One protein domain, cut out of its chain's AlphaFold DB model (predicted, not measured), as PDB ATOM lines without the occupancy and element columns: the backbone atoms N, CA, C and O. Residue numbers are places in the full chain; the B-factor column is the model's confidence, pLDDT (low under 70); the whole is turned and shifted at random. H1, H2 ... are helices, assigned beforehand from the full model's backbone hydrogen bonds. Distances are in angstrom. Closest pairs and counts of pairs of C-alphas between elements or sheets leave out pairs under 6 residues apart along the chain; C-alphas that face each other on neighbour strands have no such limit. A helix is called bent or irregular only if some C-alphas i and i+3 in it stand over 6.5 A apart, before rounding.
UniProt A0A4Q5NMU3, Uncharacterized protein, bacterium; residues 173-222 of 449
ATOM      1  N   HIS A 173      66.701 -24.429 265.249       80.19
ATOM      2  CA  HIS A 173      65.295 -24.839 265.131       80.19
ATOM      3  C   HIS A 173      64.420 -23.749 264.493       80.19
ATOM      4  O   HIS A 173      63.554 -24.045 263.668       80.19
ATOM      5  N   THR A 174      64.650 -22.486 264.856       79.94
ATOM      6  CA  THR A 174      63.908 -21.342 264.303       79.94
ATOM      7  C   THR A 174      64.230 -21.137 262.824       79.94
ATOM      8  O   THR A 174      63.324 -20.875 262.027       79.94
ATOM      9  N   ASN A 175      65.494 -21.319 262.437       83.62
ATOM     10  CA  ASN A 175      65.927 -21.232 261.044       83.62
ATOM     11  C   ASN A 175      65.314 -22.356 260.204       83.62
ATOM     12  O   ASN A 175      64.696 -22.066 259.190       83.62
ATOM     13  N   ILE A 176      65.339 -23.606 260.683       86.44
ATOM     14  CA  ILE A 176      64.685 -24.737 260.001       86.44
ATOM     15  C   ILE A 176      63.186 -24.479 259.827       86.44
ATOM     16  O   ILE A 176      62.644 -24.674 258.743       86.44
ATOM     17  N   ALA A 177      62.500 -24.009 260.872       79.88
ATOM     18  CA  ALA A 177      61.076 -23.691 260.784       79.88
ATOM     19  C   ALA A 177      60.792 -22.576 259.760       79.88
ATOM     20  O   ALA A 177      59.787 -22.626 259.043       79.88
ATOM     21  N   THR A 178      61.679 -21.585 259.677       80.38
ATOM     22  CA  THR A 178      61.589 -20.481 258.717       80.38
ATOM     23  C   THR A 178      61.855 -20.963 257.291       80.38
ATOM     24  O   THR A 178      61.060 -20.667 256.400       80.38
ATOM     25  N   ASP A 179      62.893 -21.771 257.081       84.00
ATOM     26  CA  ASP A 179      63.281 -22.322 255.781       84.00
ATOM     27  C   ASP A 179      62.220 -23.280 255.236       84.00
ATOM     28  O   ASP A 179      61.831 -23.178 254.072       84.00
ATOM     29  N   VAL A 180      61.665 -24.151 256.086       86.25
ATOM     30  CA  VAL A 180      60.551 -25.043 255.724       86.25
ATOM     31  C   VAL A 180      59.322 -24.230 255.326       86.25
ATOM     32  O   VAL A 180      58.710 -24.499 254.291       86.25
ATOM     33  N   ARG A 181      58.962 -23.198 256.104       80.88
ATOM     34  CA  ARG A 181      57.827 -22.321 255.780       80.88
ATOM     35  C   ARG A 181      58.057 -21.565 254.472       80.88
ATOM     36  O   ARG A 181      57.129 -21.454 253.673       80.88
ATOM     37  N   SER A 182      59.272 -21.075 254.250       81.56
ATOM     38  CA  SER A 182      59.669 -20.398 253.016       81.56
ATOM     39  C   SER A 182      59.574 -21.340 251.812       81.56
ATOM     40  O   SER A 182      58.922 -21.008 250.825       81.56
ATOM     41  N   GLY A 183      60.104 -22.563 251.925       84.69
ATOM     42  CA  GLY A 183      60.051 -23.585 250.877       84.69
ATOM     43  C   GLY A 183      58.628 -24.038 250.536       84.69
ATOM     44  O   GLY A 183      58.288 -24.160 249.362       84.69
ATOM     45  N   LEU A 184      57.770 -24.228 251.542       83.81
ATOM     46  CA  LEU A 184      56.349 -24.534 251.339       83.81
ATOM     47  C   LEU A 184      55.608 -23.364 250.678       83.81
ATOM     48  O   LEU A 184      54.850 -23.572 249.732       83.81
ATOM     49  N   THR A 185      55.884 -22.133 251.114       80.81
ATOM     50  CA  THR A 185      55.318 -20.916 250.511       80.81
ATOM     51  C   THR A 185      55.742 -20.775 249.050       80.81
ATOM     52  O   THR A 185      54.899 -20.504 248.198       80.81
ATOM     53  N   ALA A 186      57.016 -21.028 248.735       80.88
ATOM     54  CA  ALA A 186      57.544 -21.009 247.371       80.88
ATOM     55  C   ALA A 186      56.914 -22.091 246.472       80.88
ATOM     56  O   ALA A 186      56.726 -21.868 245.281       80.88
ATOM     57  N   GLN A 187      56.520 -23.232 247.044       81.25
ATOM     58  CA  GLN A 187      55.752 -24.282 246.360       81.25
ATOM     59  C   GLN A 187      54.241 -23.980 246.272       81.25
ATOM     60  O   GLN A 187      53.465 -24.817 245.813       81.25
ATOM     61  N   GLY A 188      53.795 -22.804 246.725       78.31
ATOM     62  CA  GLY A 188      52.391 -22.389 246.691       78.31
ATOM     63  C   GLY A 188      51.540 -22.905 247.857       78.31
ATOM     64  O   GLY A 188      50.334 -22.653 247.892       78.31
ATOM     65  N   TYR A 189      52.133 -23.582 248.845       73.19
ATOM     66  CA  TYR A 189      51.479 -23.939 250.108       73.19
ATOM     67  C   TYR A 189      51.512 -22.747 251.067       73.19
ATOM     68  O   TYR A 189      52.228 -22.726 252.066       73.19
ATOM     69  N   THR A 190      50.745 -21.712 250.731       78.25
ATOM     70  CA  THR A 190      50.558 -20.552 251.605       78.25
ATOM     71  C   THR A 190      49.574 -20.881 252.732       78.25
ATOM     72  O   THR A 190      48.740 -21.782 252.612       78.25
ATOM     73  N   THR A 191      49.606 -20.105 253.816       66.50
ATOM     74  CA  THR A 191      48.574 -20.150 254.870       66.50
ATOM     75  C   THR A 191      47.167 -19.921 254.309       66.50
ATOM     76  O   THR A 191      46.209 -20.516 254.791       66.50
ATOM     77  N   GLY A 192      47.042 -19.133 253.235       70.12
ATOM     78  CA  GLY A 192      45.785 -18.964 252.504       70.12
ATOM     79  C   GLY A 192      45.314 -20.245 251.814       70.12
ATOM     80  O   GLY A 192      44.124 -20.540 251.824       70.12
ATOM     81  N   ARG A 193      46.229 -21.056 251.268       71.69
ATOM     82  CA  ARG A 193      45.878 -22.335 250.634       71.69
ATOM     83  C   ARG A 193      45.447 -23.396 251.647       71.69
ATOM     84  O   ARG A 193      44.565 -24.183 251.325       71.69
ATOM     85  N   ALA A 194      46.008 -23.393 252.858       71.62
ATOM     86  CA  ALA A 194      45.534 -24.250 253.948       71.62
ATOM     87  C   ALA A 194      44.075 -23.927 254.318       71.62
ATOM     88  O   ALA A 194      43.238 -24.820 254.328       71.62
ATOM     89  N   ILE A 195      43.743 -22.639 254.465       76.12
ATOM     90  CA  ILE A 195      42.362 -22.192 254.711       76.12
ATOM     91  C   ILE A 195      41.434 -22.599 253.557       76.12
ATOM     92  O   ILE A 195      40.320 -23.049 253.793       76.12
ATOM     93  N   LEU A 196      41.880 -22.469 252.303       81.19
ATOM     94  CA  LEU A 196      41.082 -22.892 251.147       81.19
ATOM     95  C   LEU A 196      40.838 -24.409 251.118       81.19
ATOM     96  O   LEU A 196      39.763 -24.827 250.698       81.19
ATOM     97  N   LEU A 197      41.803 -25.222 251.562       81.62
ATOM     98  CA  LEU A 197      41.638 -26.673 251.686       81.62
ATOM     99  C   LEU A 197      40.661 -27.037 252.812       81.62
ATOM    100  O   LEU A 197      39.792 -27.874 252.584       81.62
ATOM    101  N   ASP A 198      40.731 -26.361 253.959       78.75
ATOM    102  CA  ASP A 198      39.772 -26.546 255.060       78.75
ATOM    103  C   ASP A 198      38.348 -26.142 254.638       78.75
ATOM    104  O   ASP A 198      37.372 -26.842 254.916       78.75
ATOM    105  N   VAL A 199      38.216 -25.028 253.907       85.38
ATOM    106  CA  VAL A 199      36.936 -24.577 253.338       85.38
ATOM    107  C   VAL A 199      36.409 -25.582 252.314       85.38
ATOM    108  O   VAL A 199      35.213 -25.872 252.309       85.38
ATOM    109  N   LEU A 200      37.277 -26.130 251.458       88.94
ATOM    110  CA  LEU A 200      36.887 -27.135 250.473       88.94
ATOM    111  C   LEU A 200      36.399 -28.424 251.148       88.94
ATOM    112  O   LEU A 200      35.353 -28.937 250.754       88.94
ATOM    113  N   ASP A 201      37.096 -28.909 252.176       90.44
ATOM    114  CA  ASP A 201      36.676 -30.084 252.950       90.44
ATOM    115  C   ASP A 201      35.316 -29.851 253.631       90.44
ATOM    116  O   ASP A 201      34.400 -30.672 253.527       90.44
ATOM    117  N   GLY A 202      35.122 -28.669 254.226       93.12
ATOM    118  CA  GLY A 202      33.838 -28.258 254.796       93.12
ATOM    119  C   GLY A 202      32.698 -28.232 253.771       93.12
ATOM    120  O   GLY A 202      31.608 -28.743 254.042       93.12
ATOM    121  N   LEU A 203      32.939 -27.686 252.573       95.44
ATOM    122  CA  LEU A 203      31.952 -27.644 251.488       95.44
ATOM    123  C   LEU A 203      31.601 -29.043 250.972       95.44
ATOM    124  O   LEU A 203      30.423 -29.341 250.776       95.44
ATOM    125  N   VAL A 204      32.596 -29.911 250.782       95.94
ATOM    126  CA  VAL A 204      32.381 -31.298 250.345       95.94
ATOM    127  C   VAL A 204      31.540 -32.059 251.372       95.94
ATOM    128  O   VAL A 204      30.565 -32.717 251.000       95.94
ATOM    129  N   ASN A 205      31.844 -31.911 252.663       92.81
ATOM    130  CA  ASN A 205      31.072 -32.530 253.738       92.81
ATOM    131  C   ASN A 205      29.630 -31.997 253.802       92.81
ATOM    132  O   ASN A 205      28.690 -32.781 253.947       92.81
ATOM    133  N   ALA A 206      29.426 -30.688 253.625       93.06
ATOM    134  CA  ALA A 206      28.092 -30.089 253.586       93.06
ATOM    135  C   ALA A 206      27.258 -30.591 252.393       93.06
ATOM    136  O   ALA A 206      26.080 -30.925 252.549       93.06
ATOM    137  N   VAL A 207      27.864 -30.699 251.205       95.75
ATOM    138  CA  VAL A 207      27.210 -31.264 250.014       95.75
ATOM    139  C   VAL A 207      26.853 -32.731 250.243       95.75
ATOM    140  O   VAL A 207      25.727 -33.133 249.951       95.75
ATOM    141  N   LYS A 208      27.766 -33.521 250.819       94.88
ATOM    142  CA  LYS A 208      27.520 -34.928 251.154       94.88
ATOM    143  C   LYS A 208      26.320 -35.084 252.091       94.88
ATOM    144  O   LYS A 208      25.410 -35.848 251.783       94.88
ATOM    145  N   LEU A 209      26.273 -34.304 253.172       91.62
ATOM    146  CA  LEU A 209      25.148 -34.283 254.114       91.62
ATOM    147  C   LEU A 209      23.828 -33.889 253.435       91.62
ATOM    148  O   LEU A 209      22.797 -34.502 253.700       91.62
ATOM    149  N   SER A 210      23.853 -32.900 252.539       93.06
ATOM    150  CA  SER A 210      22.670 -32.467 251.783       93.06
ATOM    151  C   SER A 210      22.146 -33.558 250.841       93.06
ATOM    152  O   SER A 210      20.939 -33.810 250.773       93.06
ATOM    153  N   ILE A 211      23.046 -34.261 250.149       93.69
ATOM    154  CA  ILE A 211      22.686 -35.372 249.261       93.69
ATOM    155  C   ILE A 211      22.130 -36.545 250.071       93.69
ATOM    156  O   ILE A 211      21.058 -37.052 249.739       93.69
ATOM    157  N   GLU A 212      22.829 -36.965 251.128       92.06
ATOM    158  CA  GLU A 212      22.456 -38.125 251.945       92.06
ATOM    159  C   GLU A 212      21.171 -37.878 252.744       92.06
ATOM    160  O   GLU A 212      20.268 -38.716 252.728       92.06
ATOM    161  N   GLY A 213      21.057 -36.721 253.402       86.31
ATOM    162  CA  GLY A 213      19.913 -36.372 254.244       86.31
ATOM    163  C   GLY A 213      18.697 -35.857 253.472       86.31
ATOM    164  O   GLY A 213      17.566 -36.090 253.890       86.31
ATOM    165  N   GLY A 214      18.910 -35.171 252.347       89.88
ATOM    166  CA  GLY A 214      17.842 -34.569 251.552       89.88
ATOM    167  C   GLY A 214      17.323 -35.509 250.475       89.88
ATOM    168  O   GLY A 214      16.309 -36.184 250.645       89.88
ATOM    169  N   ILE A 215      18.010 -35.531 249.331       85.56
ATOM    170  CA  ILE A 215      17.525 -36.216 248.124       85.56
ATOM    171  C   ILE A 215      17.543 -37.730 248.316       85.56
ATOM    172  O   ILE A 215      16.526 -38.382 248.090       85.56
ATOM    173  N   LEU A 216      18.670 -38.298 248.748       89.69
ATOM    174  CA  LEU A 216      18.795 -39.743 248.917       89.69
ATOM    175  C   LEU A 216      17.892 -40.242 250.049       89.69
ATOM    176  O   LEU A 216      17.238 -41.267 249.881       89.69
ATOM    177  N   GLY A 217      17.797 -39.502 251.156       89.00
ATOM    178  CA  GLY A 217      16.851 -39.778 252.236       89.00
ATOM    179  C   GLY A 217      15.391 -39.757 251.769       89.00
ATOM    180  O   GLY A 217      14.640 -40.685 252.063       89.00
ATOM    181  N   ALA A 218      14.989 -38.757 250.978       85.44
ATOM    182  CA  ALA A 218      13.633 -38.661 250.435       85.44
ATOM    183  C   ALA A 218      13.323 -39.751 249.398       85.44
ATOM    184  O   ALA A 218      12.215 -40.287 249.381       85.44
ATOM    185  N   VAL A 219      14.289 -40.093 248.538       88.62
ATOM    186  CA  VAL A 219      14.157 -41.203 247.586       88.62
ATOM    187  C   VAL A 219      14.007 -42.512 248.345       88.62
ATOM    188  O   VAL A 219      13.016 -43.193 248.115       88.62
ATOM    189  N   LYS A 220      14.904 -42.807 249.300       85.44
ATOM    190  CA  LYS A 220      14.811 -43.991 250.167       85.44
ATOM    191  C   LYS A 220      13.470 -44.051 250.885       85.44
ATOM    192  O   LYS A 220      12.790 -45.053 250.793       85.44
ATOM    193  N   SER A 221      13.012 -42.955 251.485       82.81
ATOM    194  CA  SER A 221      11.696 -42.894 252.132       82.81
ATOM    195  C   SER A 221      10.540 -43.227 251.178       82.81
ATOM    196  O   SER A 221       9.593 -43.906 251.567       82.81
ATOM    197  N   LYS A 222      10.595 -42.790 249.915       84.00
ATOM    198  CA  LYS A 222       9.559 -43.116 248.921       84.00
ATOM    199  C   LYS A 222       9.679 -44.536 248.374       84.00
ATOM    200  O   LYS A 222       8.652 -45.149 248.108       84.00
TER     201      LYS A 222
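Overview. This is residues 173 to 222 of the 449 residues of an uncharacterized protein of bacterium (UniProt A0A4Q5NMU3). From residue 173, a short helix, H1, turns a corner into one long, nearly straight helix, H2, and together they make an open L with no core. The 50 printed residues hold two named helices, H1 then H2, and no named strand: all helix. The whole is extended, radius of gyration of the C-alphas 19.2 A, a rod spanning 61 by 18 by 11 A.

Along the chain. Find C-alpha 173 at (65.295, -24.839, 265.131); H1 runs from there 19.8 A to residue 186. H2, residues 191 to 222, was assigned as one helix by its hydrogen bonds but is bent: C-alphas 212 and 215 are 6.5 A apart. Arm H2a, residues 191 to 212, covers 31.8 A; arm H2b, residues 215 to 222, ends at (9.559, -43.116, 248.921).

Arrangement. H1 and H2a are near each other, with 5 pairs of C-alphas within 10 A. H2a and H2b run the same way at a shallow tilt of 12 degrees. H1 and H2b are apart. In H1, H2a and H2b, every O i to N i+4 pair is within hydrogen-bond range.

Size, cuts and confidence. Look to C-alphas 175 and 222, the two farthest apart, at 61.7 A. The printed part has no cut, the link from H1 to H2 is tight, and residue 191 is under pLDDT 70.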